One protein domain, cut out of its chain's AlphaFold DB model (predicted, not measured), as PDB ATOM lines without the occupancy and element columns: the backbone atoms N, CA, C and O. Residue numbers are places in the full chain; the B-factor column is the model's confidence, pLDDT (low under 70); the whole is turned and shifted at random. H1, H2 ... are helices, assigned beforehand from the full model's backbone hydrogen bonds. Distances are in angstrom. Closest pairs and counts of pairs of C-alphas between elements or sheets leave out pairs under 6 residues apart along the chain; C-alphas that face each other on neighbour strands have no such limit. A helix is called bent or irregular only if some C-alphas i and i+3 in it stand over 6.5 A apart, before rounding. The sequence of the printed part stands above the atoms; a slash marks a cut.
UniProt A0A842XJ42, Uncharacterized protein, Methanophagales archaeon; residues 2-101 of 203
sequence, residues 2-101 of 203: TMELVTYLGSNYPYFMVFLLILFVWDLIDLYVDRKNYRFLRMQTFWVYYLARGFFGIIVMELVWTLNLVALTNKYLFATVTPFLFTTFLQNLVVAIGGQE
ATOM      1  N   THR A   2      31.886 -12.949  33.540       66.81
ATOM      2  CA  THR A   2      32.703 -12.685  34.752       66.81
ATOM      3  C   THR A   2      34.180 -12.405  34.459       66.81
ATOM      4  O   THR A   2      34.767 -11.536  35.090       66.81
ATOM      5  N   MET A   3      34.775 -13.089  33.477       71.50
ATOM      6  CA  MET A   3      36.203 -12.931  33.165       71.50
ATOM      7  C   MET A   3      36.523 -11.557  32.553       71.50
ATOM      8  O   MET A   3      37.484 -10.919  32.960       71.50
ATOM      9  N   GLU A   4      35.663 -11.050  31.665       76.75
ATOM     10  CA  GLU A   4      35.813  -9.726  31.041       76.75
ATOM     11  C   GLU A   4      35.660  -8.584  32.053       76.75
ATOM     12  O   GLU A   4      36.433  -7.630  32.019       76.75
ATOM     13  N   LEU A   5      34.720  -8.704  32.998       76.75
ATOM     14  CA  LEU A   5      34.539  -7.719  34.067       76.75
ATOM     15  C   LEU A   5      35.768  -7.654  34.985       76.75
ATOM     16  O   LEU A   5      36.217  -6.568  35.341       76.75
ATOM     17  N   VAL A   6      36.335  -8.806  35.355       80.38
ATOM     18  CA  VAL A   6      37.526  -8.865  36.216       80.38
ATOM     19  C   VAL A   6      38.743  -8.270  35.507       80.38
ATOM     20  O   VAL A   6      39.471  -7.480  36.105       80.38
ATOM     21  N   THR A   7      38.943  -8.574  34.222       82.00
ATOM     22  CA  THR A   7      40.025  -7.973  33.426       82.00
ATOM     23  C   THR A   7      39.822  -6.465  33.240       82.00
ATOM     24  O   THR A   7      40.784  -5.695  33.323       82.00
ATOM     25  N   TYR A   8      38.579  -6.011  33.056       83.12
ATOM     26  CA  TYR A   8      38.246  -4.589  32.968       83.12
ATOM     27  C   TYR A   8      38.546  -3.842  34.271       83.12
ATOM     28  O   TYR A   8      39.246  -2.830  34.270       83.12
ATOM     29  N   LEU A   9      38.062  -4.362  35.401       79.94
ATOM     30  CA  LEU A   9      38.299  -3.761  36.710       79.94
ATOM     31  C   LEU A   9      39.788  -3.775  37.061       79.94
ATOM     32  O   LEU A   9      40.298  -2.768  37.536       79.94
ATOM     33  N   GLY A  10      40.501  -4.865  36.766       80.88
ATOM     34  CA  GLY A  10      41.941  -4.964  37.005       80.88
ATOM     35  C   GLY A  10      42.763  -3.962  36.190       80.88
ATOM     36  O   GLY A  10      43.691  -3.356  36.720       80.88
ATOM     37  N   SER A  11      42.400  -3.731  34.926       83.06
ATOM     38  CA  SER A  11      43.109  -2.784  34.049       83.06
ATOM     39  C   SER A  11      42.810  -1.313  34.358       83.06
ATOM     40  O   SER A  11      43.682  -0.468  34.162       83.06
ATOM     41  N   ASN A  12      41.624  -0.994  34.890       85.69
ATOM     42  CA  ASN A  12      41.244   0.374  35.273       85.69
ATOM     43  C   ASN A  12      41.421   0.657  36.782       85.69
ATOM     44  O   ASN A  12      41.291   1.805  37.209       85.69
ATOM     45  N   TYR A  13      41.789  -0.343  37.592       85.19
ATOM     46  CA  TYR A  13      42.004  -0.204  39.039       85.19
ATOM     47  C   TYR A  13      42.935   0.956  39.433       85.19
ATOM     48  O   TYR A  13      42.545   1.738  40.303       85.19
ATOM     49  N   PRO A  14      44.112   1.153  38.801       86.62
ATOM     50  CA  PRO A  14      45.001   2.260  39.163       86.62
ATOM     51  C   PRO A  14      44.328   3.630  39.021       86.62
ATOM     52  O   PRO A  14      44.551   4.531  39.821       86.62
ATOM     53  N   TYR A  15      43.458   3.769  38.026       84.19
ATOM     54  CA  TYR A  15      42.722   4.994  37.747       84.19
ATOM     55  C   TYR A  15      41.618   5.252  38.784       84.19
ATOM     56  O   TYR A  15      41.507   6.370  39.294       84.19
ATOM     57  N   PHE A  16      40.866   4.218  39.173       86.81
ATOM     58  CA  PHE A  16      39.884   4.328  40.255       86.81
ATOM     59  C   PHE A  16      40.551   4.690  41.585       86.81
ATOM     60  O   PHE A  16      40.019   5.495  42.343       86.81
ATOM     61  N   MET A  17      41.743   4.149  41.852       87.94
ATOM     62  CA  MET A  17      42.505   4.481  43.057       87.94
ATOM     63  C   MET A  17      42.962   5.940  43.069       87.94
ATOM     64  O   MET A  17      42.862   6.588  44.108       87.94
ATOM     65  N   VAL A  18      43.407   6.483  41.930       88.19
ATOM     66  CA  VAL A  18      43.743   7.914  41.807       88.19
ATOM     67  C   VAL A  18      42.514   8.786  42.074       88.19
ATOM     68  O   VAL A  18      42.599   9.727  42.862       88.19
ATOM     69  N   PHE A  19      41.366   8.444  41.483       87.75
ATOM     70  CA  PHE A  19      40.103   9.148  41.715       87.75
ATOM     71  C   PHE A  19      39.728   9.169  43.204       87.75
ATOM     72  O   PHE A  19      39.469  10.231  43.771       87.75
ATOM     73  N   LEU A  20      39.740   7.998  43.845       90.19
ATOM     74  CA  LEU A  20      39.405   7.847  45.260       90.19
ATOM     75  C   LEU A  20      40.378   8.623  46.151       90.19
ATOM     76  O   LEU A  20      39.946   9.342  47.044       90.19
ATOM     77  N   LEU A  21      41.681   8.553  45.879       90.75
ATOM     78  CA  LEU A  21      42.688   9.267  46.663       90.75
ATOM     79  C   LEU A  21      42.497  10.787  46.599       90.75
ATOM     80  O   LEU A  21      42.579  11.462  47.624       90.75
ATOM     81  N   ILE A  22      42.201  11.331  45.420       86.69
ATOM     82  CA  ILE A  22      41.947  12.768  45.253       86.69
ATOM     83  C   ILE A  22      40.644  13.171  45.945       86.69
ATOM     84  O   ILE A  22      40.617  14.184  46.644       86.69
ATOM     85  N   LEU A  23      39.591  12.358  45.815       87.94
ATOM     86  CA  LEU A  23      38.329  12.567  46.526       87.94
ATOM     87  C   LEU A  23      38.531  12.552  48.050       87.94
ATOM     88  O   LEU A  23      37.979  13.392  48.752       87.94
ATOM     89  N   PHE A  24      39.365  11.644  48.558       88.31
ATOM     90  CA  PHE A  24      39.684  11.547  49.978       88.31
ATOM     91  C   PHE A  24      40.413  12.787  50.487       88.31
ATOM     92  O   PHE A  24      40.051  13.327  51.528       88.31
ATOM     93  N   VAL A  25      41.428  13.257  49.754       87.50
ATOM     94  CA  VAL A  25      42.161  14.482  50.108       87.50
ATOM     95  C   VAL A  25      41.218  15.683  50.117       87.50
ATOM     96  O   VAL A  25      41.287  16.500  51.033       87.50
ATOM     97  N   TRP A  26      40.311  15.767  49.143       84.06
ATOM     98  CA  TRP A  26      39.300  16.817  49.097       84.06
ATOM     99  C   TRP A  26      38.376  16.785  50.319       84.06
ATOM    100  O   TRP A  26      38.271  17.785  51.024       84.06
ATOM    101  N   ASP A  27      37.765  15.635  50.614       81.06
ATOM    102  CA  ASP A  27      36.869  15.472  51.766       81.06
ATOM    103  C   ASP A  27      37.598  15.732  53.092       81.06
ATOM    104  O   ASP A  27      37.026  16.282  54.032       81.06
ATOM    105  N   LEU A  28      38.884  15.381  53.169       83.31
ATOM    106  CA  LEU A  28      39.725  15.643  54.329       83.31
ATOM    107  C   LEU A  28      39.980  17.141  54.523       83.31
ATOM    108  O   LEU A  28      39.937  17.601  55.662       83.31
ATOM    109  N   ILE A  29      40.214  17.896  53.446       80.31
ATOM    110  CA  ILE A  29      40.356  19.358  53.497       80.31
ATOM    111  C   ILE A  29      39.023  20.006  53.876       80.31
ATOM    112  O   ILE A  29      38.994  20.813  54.801       80.31
ATOM    113  N   ASP A  30      37.928  19.623  53.219       73.81
ATOM    114  CA  ASP A  30      36.591  20.191  53.435       73.81
ATOM    115  C   ASP A  30      36.128  20.001  54.892       73.81
ATOM    116  O   ASP A  30      35.801  20.958  55.598       73.81
ATOM    117  N   LEU A  31      36.231  18.772  55.410       73.19
ATOM    118  CA  LEU A  31      35.870  18.460  56.796       73.19
ATOM    119  C   LEU A  31      36.852  19.042  57.817       73.19
ATOM    120  O   LEU A  31      36.451  19.366  58.938       73.19
ATOM    121  N   TYR A  32      38.133  19.183  57.466       71.94
ATOM    122  CA  TYR A  32      39.102  19.843  58.337       71.94
ATOM    123  C   TYR A  32      38.828  21.345  58.455       71.94
ATOM    124  O   TYR A  32      38.905  21.876  59.561       71.94
ATOM    125  N   VAL A  33      38.471  22.019  57.358       72.12
ATOM    126  CA  VAL A  33      38.096  23.441  57.375       72.12
ATOM    127  C   VAL A  33      36.886  23.670  58.286       72.12
ATOM    128  O   VAL A  33      36.896  24.615  59.074       72.12
ATOM    129  N   ASP A  34      35.898  22.774  58.250       65.62
ATOM    130  CA  ASP A  34      34.685  22.875  59.071       65.62
ATOM    131  C   ASP A  34      34.923  22.524  60.555       65.62
ATOM    132  O   ASP A  34      34.524  23.249  61.467       65.62
ATOM    133  N   ARG A  35      35.620  21.414  60.838       65.44
ATOM    134  CA  ARG A  35      35.745  20.870  62.207       65.44
ATOM    135  C   ARG A  35      37.034  21.243  62.933       65.44
ATOM    136  O   ARG A  35      37.110  21.051  64.148       65.44
ATOM    137  N   LYS A  36      38.059  21.713  62.215       73.69
ATOM    138  CA  LYS A  36      39.423  21.990  62.712       73.69
ATOM    139  C   LYS A  36      40.072  20.820  63.476       73.69
ATOM    140  O   LYS A  36      40.952  21.028  64.309       73.69
ATOM    141  N   ASN A  37      39.629  19.581  63.240       73.25
ATOM    142  CA  ASN A  37      40.114  18.380  63.927       73.25
ATOM    143  C   ASN A  37      39.870  17.120  63.076       73.25
ATOM    144  O   ASN A  37      38.811  16.989  62.478       73.25
ATOM    145  N   TYR A  38      40.801  16.160  63.095       76.19
ATOM    146  CA  TYR A  38      40.753  14.894  62.347       76.19
ATOM    147  C   TYR A  38      39.969  13.753  63.022       76.19
ATOM    148  O   TYR A  38      39.965  12.626  62.523       76.19
ATOM    149  N   ARG A  39      39.288  13.992  64.153       72.94
ATOM    150  CA  ARG A  39      38.501  12.946  64.849       72.94
ATOM    151  C   ARG A  39      37.417  12.299  63.970       72.94
ATOM    152  O   ARG A  39      37.069  11.150  64.227       72.94
ATOM    153  N   PHE A  40      36.946  12.978  62.920       72.25
ATOM    154  CA  PHE A  40      35.967  12.435  61.968       72.25
ATOM    155  C   PHE A  40      36.457  11.179  61.232       72.25
ATOM    156  O   PHE A  40      35.643  10.329  60.890       72.25
ATOM    157  N   LEU A  41      37.774  10.991  61.069       79.38
ATOM    158  CA  LEU A  41      38.339   9.791  60.434       79.38
ATOM    159  C   LEU A  41      38.044   8.501  61.215       79.38
ATOM    160  O   LEU A  41      38.095   7.408  60.654       79.38
ATOM    161  N   ARG A  42      37.739   8.610  62.514       77.62
ATOM    162  CA  ARG A  42      37.371   7.465  63.361       77.62
ATOM    163  C   ARG A  42      35.880   7.131  63.298       77.62
ATOM    164  O   ARG A  42      35.475   6.107  63.835       77.62
ATOM    165  N   MET A  43      35.061   7.983  62.682       72.25
ATOM    166  CA  MET A  43      33.614   7.798  62.627       72.25
ATOM    167  C   MET A  43      33.239   6.868  61.473       72.25
ATOM    168  O   MET A  43      33.641   7.078  60.331       72.25
ATOM    169  N   GLN A  44      32.415   5.857  61.748       74.75
ATOM    170  CA  GLN A  44      31.946   4.915  60.725       74.75
ATOM    171  C   GLN A  44      31.110   5.609  59.635       74.75
ATOM    172  O   GLN A  44      31.179   5.238  58.465       74.75
ATOM    173  N   THR A  45      30.375   6.661  59.999       72.69
ATOM    174  CA  THR A  45      29.565   7.478  59.083       72.69
ATOM    175  C   THR A  45      30.395   8.147  57.990       72.69
ATOM    176  O   THR A  45      29.946   8.204  56.847       72.69
ATOM    177  N   PHE A  46      31.617   8.588  58.304       78.00
ATOM    178  CA  PHE A  46      32.533   9.169  57.324       78.00
ATOM    179  C   PHE A  46      32.902   8.152  56.240       78.00
ATOM    180  O   PHE A  46      32.789   8.447  55.054       78.00
ATOM    181  N   TRP A  47      33.271   6.930  56.630       82.25
ATOM    182  CA  TRP A  47      33.654   5.886  55.679       82.25
ATOM    183  C   TRP A  47      32.488   5.428  54.805       82.25
ATOM    184  O   TRP A  47      32.673   5.227  53.608       82.25
ATOM    185  N   VAL A  48      31.282   5.312  55.371       79.56
ATOM    186  CA  VAL A  48      30.070   4.994  54.597       79.56
ATOM    187  C   VAL A  48      29.790   6.082  53.561       79.56
ATOM    188  O   VAL A  48      29.551   5.770  52.395       79.56
ATOM    189  N   TYR A  49      29.870   7.353  53.962       78.94
ATOM    190  CA  TYR A  49      29.698   8.489  53.060       78.94
ATOM    191  C   TYR A  49      30.752   8.503  51.947       78.94
ATOM    192  O   TYR A  49      30.407   8.563  50.767       78.94
ATOM    193  N   TYR A  50      32.025   8.395  52.323       84.31
ATOM    194  CA  TYR A  50      33.152   8.412  51.401       84.31
ATOM    195  C   TYR A  50      33.064   7.275  50.376       84.31
ATOM    196  O   TYR A  50      33.213   7.510  49.178       84.31
ATOM    197  N   LEU A  51      32.744   6.053  50.816       84.00
ATOM    198  CA  LEU A  51      32.578   4.913  49.913       84.00
ATOM    199  C   LEU A  51      31.379   5.099  48.979       84.00
ATOM    200  O   LEU A  51      31.527   4.902  47.776       84.00
ATOM    201  N   ALA A  52      30.217   5.516  49.492       81.12
ATOM    202  CA  ALA A  52      29.034   5.751  48.662       81.12
ATOM    203  C   ALA A  52      29.298   6.819  47.586       81.12
ATOM    204  O   ALA A  52      28.980   6.621  46.411       81.12
ATOM    205  N   ARG A  53      29.947   7.923  47.974       81.62
ATOM    206  CA  ARG A  53      30.354   8.998  47.065       81.62
ATOM    207  C   ARG A  53      31.393   8.521  46.052       81.62
ATOM    208  O   ARG A  53      31.272   8.838  44.872       81.62
ATOM    209  N   GLY A  54      32.373   7.739  46.498       86.44
ATOM    210  CA  GLY A  54      33.415   7.155  45.661       86.44
ATOM    211  C   GLY A  54      32.849   6.232  44.584       86.44
ATOM    212  O   GLY A  54      33.144   6.417  43.407       86.44
ATOM    213  N   PHE A  55      31.974   5.294  44.960       85.56
ATOM    214  CA  PHE A  55      31.320   4.387  44.012       85.56
ATOM    215  C   PHE A  55      30.473   5.136  42.989       85.56
ATOM    216  O   PHE A  55      30.593   4.891  41.789       85.56
ATOM    217  N   PHE A  56      29.638   6.066  43.446       83.19
ATOM    218  CA  PHE A  56      28.781   6.822  42.542       83.19
ATOM    219  C   PHE A  56      29.600   7.729  41.608       83.19
ATOM    220  O   PHE A  56      29.321   7.787  40.411       83.19
ATOM    221  N   GLY A  57      30.671   8.349  42.111       84.88
ATOM    222  CA  GLY A  57      31.613   9.120  41.301       84.88
ATOM    223  C   GLY A  57      32.301   8.281  40.222       84.88
ATOM    224  O   GLY A  57      32.367   8.711  39.074       84.88
ATOM    225  N   ILE A  58      32.734   7.060  40.553       87.12
ATOM    226  CA  ILE A  58      33.309   6.114  39.587       87.12
ATOM    227  C   ILE A  58      32.295   5.749  38.496       87.12
ATOM    228  O   ILE A  58      32.641   5.784  37.319       87.12
ATOM    229  N   ILE A  59      31.042   5.455  38.858       84.19
ATOM    230  CA  ILE A  59      29.985   5.123  37.886       84.19
ATOM    231  C   ILE A  59      29.744   6.286  36.919       84.19
ATOM    232  O   ILE A  59      29.681   6.081  35.707       84.19
ATOM    233  N   VAL A  60      29.626   7.512  37.436       82.31
ATOM    234  CA  VAL A  60      29.426   8.710  36.604       82.31
ATOM    235  C   VAL A  60      30.617   8.930  35.680       82.31
ATOM    236  O   VAL A  60      30.441   9.195  34.494       82.31
ATOM    237  N   MET A  61      31.829   8.791  36.206       83.75
ATOM    238  CA  MET A  61      33.060   8.947  35.444       83.75
ATOM    239  C   MET A  61      33.146   7.927  34.294       83.75
ATOM    240  O   MET A  61      33.420   8.304  33.154       83.75
ATOM    241  N   GLU A  62      32.830   6.661  34.565       83.75
ATOM    242  CA  GLU A  62      32.762   5.594  33.560       83.75
ATOM    243  C   GLU A  62      31.689   5.858  32.498       83.75
ATOM    244  O   GLU A  62      31.943   5.688  31.306       83.75
ATOM    245  N   LEU A  63      30.507   6.341  32.894       80.38
ATOM    246  CA  LEU A  63      29.452   6.726  31.953       80.38
ATOM    247  C   LEU A  63      29.896   7.870  31.037       80.38
ATOM    248  O   LEU A  63      29.712   7.788  29.827       80.38
ATOM    249  N   VAL A  64      30.514   8.914  31.593       80.25
ATOM    250  CA  VAL A  64      31.004  10.069  30.822       80.25
ATOM    251  C   VAL A  64      32.075   9.648  29.818       80.25
ATOM    252  O   VAL A  64      32.055  10.107  28.674       80.25
ATOM    253  N   TRP A  65      32.971   8.742  30.220       78.56
ATOM    254  CA  TRP A  65      33.996   8.190  29.339       78.56
ATOM    255  C   TRP A  65      33.396   7.311  28.234       78.56
ATOM    256  O   TRP A  65      33.708   7.488  27.059       78.56
ATOM    257  N   THR A  66      32.501   6.388  28.591       80.75
ATOM    258  CA  THR A  66      31.898   5.428  27.649       80.75
ATOM    259  C   THR A  66      31.005   6.119  26.619       80.75
ATOM    260  O   THR A  66      30.984   5.732  25.454       80.75
ATOM    261  N   LEU A  67      30.303   7.177  27.028       81.94
ATOM    262  CA  LEU A  67      29.472   8.003  26.150       81.94
ATOM    263  C   LEU A  67      30.280   9.053  25.370       81.94
ATOM    264  O   LEU A  67      29.700   9.814  24.598       81.94
ATOM    265  N   ASN A  68      31.603   9.096  25.565       76.75
ATOM    266  CA  ASN A  68      32.529  10.017  24.909       76.75
ATOM    267  C   ASN A  68      32.105  11.495  25.039       76.75
ATOM    268  O   ASN A  68      32.286  12.298  24.124       76.75
ATOM    269  N   LEU A  69      31.512  11.851  26.185       73.06
ATOM    270  CA  LEU A  69      30.965  13.189  26.443       73.06
ATOM    271  C   LEU A  69      32.060  14.244  26.648       73.06
ATOM    272  O   LEU A  69      31.787  15.441  26.585       73.06
ATOM    273  N   VAL A  70      33.295  13.814  26.910       68.94
ATOM    274  CA  VAL A  70      34.446  14.690  27.127       68.94
ATOM    275  C   VAL A  70      35.610  14.209  26.267       68.94
ATOM    276  O   VAL A  70      36.075  13.083  26.411       68.94
ATOM    277  N   ALA A  71      36.125  15.092  25.410       66.62
ATOM    278  CA  ALA A  71      37.253  14.820  24.518       66.62
ATOM    279  C   ALA A  71      38.612  14.917  25.243       66.62
ATOM    280  O   ALA A  71      39.496  15.671  24.839       66.62
ATOM    281  N   LEU A  72      38.781  14.187  26.347       65.62
ATOM    282  CA  LEU A  72      40.067  14.071  27.036       65.62
ATOM    283  C   LEU A  72      40.736  12.752  26.659       65.62
ATOM    284  O   LEU A  72      40.229  11.676  26.943       65.62
ATOM    285  N   THR A  73      41.917  12.834  26.055       70.25
ATOM    286  CA  THR A  73      42.688  11.666  25.601       70.25
ATOM    287  C   THR A  73      43.374  10.900  26.736       70.25
ATOM    288  O   THR A  73      43.747   9.746  26.545       70.25
ATOM    289  N   ASN A  74      43.533  11.498  27.925       79.69
ATOM    290  CA  ASN A  74      44.218  10.875  29.063       79.69
ATOM    291  C   ASN A  74      43.262  10.564  30.229       79.69
ATOM    292  O   ASN A  74      42.814  11.468  30.940       79.69
ATOM    293  N   LYS A  75      43.033   9.267  30.482       74.81
ATOM    294  CA  LYS A  75      42.200   8.758  31.587       74.81
ATOM    295  C   LYS A  75      42.662   9.216  32.975       74.81
ATOM    296  O   LYS A  75      41.823   9.447  33.837       74.81
ATOM    297  N   TYR A  76      43.965   9.393  33.209       78.44
ATOM    298  CA  TYR A  76      44.486   9.851  34.508       78.44
ATOM    299  C   TYR A  76      44.168  11.319  34.778       78.44
ATOM    300  O   TYR A  76      43.806  11.690  35.895       78.44
ATOM    301  N   LEU A  77      44.267  12.152  33.741       77.56
ATOM    302  CA  LEU A  77      43.889  13.558  33.833       77.56
ATOM    303  C   LEU A  77      42.383  13.674  34.082       77.56
ATOM    304  O   LEU A  77      41.953  14.445  34.936       77.56
ATOM    305  N   PHE A  78      41.593  12.820  33.428       77.69
ATOM    306  CA  PHE A  78      40.164  12.724  33.689       77.69
ATOM    307  C   PHE A  78      39.857  12.267  35.126       77.69
ATOM    308  O   PHE A  78      39.095  12.945  35.805       77.69
ATOM    309  N   ALA A  79      40.505  11.220  35.653       78.44
ATOM    310  CA  ALA A  79      40.355  10.801  37.059       78.44
ATOM    311  C   ALA A  79      40.763  11.873  38.069       78.44
ATOM    312  O   ALA A  79      40.258  11.878  39.185       78.44
ATOM    313  N   THR A  80      41.684  12.758  37.692       77.56
ATOM    314  CA  THR A  80      42.154  13.830  38.568       77.56
ATOM    315  C   THR A  80      41.169  14.986  38.616       77.56
ATOM    316  O   THR A  80      40.885  15.506  39.686       77.56
ATOM    317  N   VAL A  81      40.615  15.368  37.466       75.50
ATOM    318  CA  VAL A  81      39.694  16.507  37.346       75.50
ATOM    319  C   VAL A  81      38.258  16.123  37.719       75.50
ATOM    320  O   VAL A  81      37.524  16.942  38.273       75.50
ATOM    321  N   THR A  82      37.851  14.877  37.464       76.75
ATOM    322  CA  THR A  82      36.474  14.421  37.700       76.75
ATOM    323  C   THR A  82      36.021  14.576  39.149       76.75
ATOM    324  O   THR A  82      34.921  15.079  39.319       76.75
ATOM    325  N   PRO A  83      36.796  14.246  40.201       74.38
ATOM    326  CA  PRO A  83      36.389  14.486  41.585       74.38
ATOM    327  C   PRO A  83      36.016  15.949  41.847       74.38
ATOM    328  O   PRO A  83      34.995  16.212  42.478       74.38
ATOM    329  N   PHE A  84      36.778  16.910  41.316       71.50
ATOM    330  CA  PHE A  84      36.501  18.344  41.479       71.50
ATOM    331  C   PHE A  84      35.243  18.774  40.725       71.50
ATOM    332  O   PHE A  84      34.389  19.468  41.274       71.50
ATOM    333  N   LEU A  85      35.088  18.331  39.475       69.75
ATOM    334  CA  LEU A  85      33.873  18.605  38.710       69.75
ATOM    335  C   LEU A  85      32.665  17.957  39.375       69.75
ATOM    336  O   LEU A  85      31.650  18.605  39.552       69.75
ATOM    337  N   PHE A  86      32.786  16.705  39.792       72.19
ATOM    338  CA  PHE A  86      31.733  15.923  40.419       72.19
ATOM    339  C   PHE A  86      31.305  16.507  41.769       72.19
ATOM    340  O   PHE A  86      30.113  16.616  42.041       72.19
ATOM    341  N   THR A  87      32.254  16.936  42.603       67.38
ATOM    342  CA  THR A  87      31.966  17.630  43.868       67.38
ATOM    343  C   THR A  87      31.263  18.966  43.621       67.38
ATOM    344  O   THR A  87      30.232  19.220  44.243       67.38
ATOM    345  N   THR A  88      31.738  19.755  42.655       64.88
ATOM    346  CA  THR A  88      31.134  21.039  42.259       64.88
ATOM    347  C   THR A  88      29.748  20.850  41.635       64.88
ATOM    348  O   THR A  88      28.813  21.568  41.972       64.88
ATOM    349  N   PHE A  89      29.576  19.852  40.766       65.69
ATOM    350  CA  PHE A  89      28.293  19.491  40.169       65.69
ATOM    351  C   PHE A  89      27.329  18.988  41.225       65.69
ATOM    352  O   PHE A  89      26.193  19.416  41.196       65.69
ATOM    353  N   LEU A  90      27.740  18.144  42.173       66.75
ATOM    354  CA  LEU A  90      26.865  17.737  43.273       66.75
ATOM    355  C   LEU A  90      26.443  18.935  44.122       66.75
ATOM    356  O   LEU A  90      25.266  19.059  44.437       66.75
ATOM    357  N   GLN A  91      27.370  19.832  44.464       62.41
ATOM    358  CA  GLN A  91      27.046  21.050  45.208       62.41
ATOM    359  C   GLN A  91      26.059  21.931  44.425       62.41
ATOM    360  O   GLN A  91      25.027  22.324  44.963       62.41
ATOM    361  N   ASN A  92      26.311  22.161  43.136       56.25
ATOM    362  CA  ASN A  92      25.464  22.987  42.273       56.25
ATOM    363  C   ASN A  92      24.130  22.320  41.914       56.25
ATOM    364  O   ASN A  92      23.117  23.001  41.837       56.25
ATOM    365  N   LEU A  93      24.097  21.002  41.731       54.53
ATOM    366  CA  LEU A  93      22.897  20.201  41.487       54.53
ATOM    367  C   LEU A  93      22.017  20.189  42.736       54.53
ATOM    368  O   LEU A  93      20.809  20.337  42.624       54.53
ATOM    369  N   VAL A  94      22.603  20.094  43.931       54.44
ATOM    370  CA  VAL A  94      21.874  20.248  45.199       54.44
ATOM    371  C   VAL A  94      21.270  21.651  45.321       54.44
ATOM    372  O   VAL A  94      20.139  21.787  45.785       54.44
ATOM    373  N   VAL A  95      21.982  22.688  44.874       52.72
ATOM    374  CA  VAL A  95      21.471  24.069  44.849       52.72
ATOM    375  C   VAL A  95      20.371  24.250  43.789       52.72
ATOM    376  O   VAL A  95      19.346  24.852  44.089       52.72
ATOM    377  N   ALA A  96      20.534  23.684  42.588       46.03
ATOM    378  CA  ALA A  96      19.611  23.820  41.455       46.03
ATOM    379  C   ALA A  96      18.341  22.955  41.580       46.03
ATOM    380  O   ALA A  96      17.245  23.428  41.291       46.03
ATOM    381  N   ILE A  97      18.456  21.711  42.064       45.91
ATOM    382  CA  ILE A  97      17.313  20.833  42.394       45.91
ATOM    383  C   ILE A  97      16.541  21.371  43.610       45.91
ATOM    384  O   ILE A  97      15.364  21.070  43.779       45.91
ATOM    385  N   GLY A  98      17.144  22.255  44.409       40.34
ATOM    386  CA  GLY A  98      16.464  23.012  45.462       40.34
ATOM    387  C   GLY A  98      15.319  23.926  44.990       40.34
ATOM    388  O   GLY A  98      14.792  24.659  45.823       40.34
ATOM    389  N   GLY A  99      14.951  23.894  43.701       43.56
ATOM    390  CA  GLY A  99      13.864  24.659  43.097       43.56
ATOM    391  C   GLY A  99      12.564  23.909  42.757       43.56
ATOM    392  O   GLY A  99      11.608  24.609  42.448       43.56
ATOM    393  N   GLN A 100      12.458  22.565  42.795       39.00
ATOM    394  CA  GLN A 100      11.162  21.876  42.567       39.00
ATOM    395  C   GLN A 100      11.090  20.402  43.044       39.00
ATOM    396  O   GLN A 100      12.091  19.711  43.208       39.00
ATOM    397  N   GLU A 101       9.858  19.948  43.301       43.78
ATOM    398  CA  GLU A 101       9.416  18.983  44.325       43.78
ATOM    399  C   GLU A 101       9.640  17.475  44.052       43.78
ATOM    400  O   GLU A 101       8.694  16.705  43.915       43.78
TER     401      GLU A 101
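AT A GLANCE: This is residues 2 to 101 of the 203 residues of an uncharacterized protein of Methanophagales archaeon (UniProt A0A842XJ42). Three long helices, H1b, H3 and H4, pack crossed on one another; arm H1a and residues 88 to 101 stick out, and short H2 sits in the turn from H1b to H3. The 100 printed residues, all helix in class, run H1 H2 H3 H4, only just loose, close to compact, with a radius of gyration of 15.4 A and spans of 42 by 36 by 25 A.

HOW THE PARTS SIT: H1, residues 2 to 35, assigned as one helix by its hydrogen bonds, is bent, C-alphas 11 and 14 being 7.4 A apart; arms H1a, 2 to 11, and H1b, 14 to 35, stand at a steep tilt of 63 degrees. H3, residues 44 to 66, touches H1b with residues 50 to 58 alone, opposite ways at a steep 45 degrees; the closest C-alphas, of Leu 20 and Gly 54, are 6.0 A apart. H4, residues 75 to 97, only just irregular with C-alphas 80 and 83 6.54 A apart, touches H1b with residues 75 to 84 alone, closest at the C-alphas of Phe 19 and Ala 79, 4.9 A. H2, residues 38 to 42, has 0 of 1 O i to N i+4 pairs within hydrogen-bond range but 2 of 2 O i to N i+3; H4 has 17 of 19, and H1a, H1b and H3 have every pair.

IN THESE COORDINATES: H1b measures 31.0 A, H3 33.1 A and H4 29.7 A. C-alpha 2 is at (32.703, -12.685, 34.752), C-alpha 97 at (17.313, 20.833, 42.394).

THE WHOLE: The printed part has no cut and no long link; pLDDT is under 70 at 22 residues, among them 87 to 101.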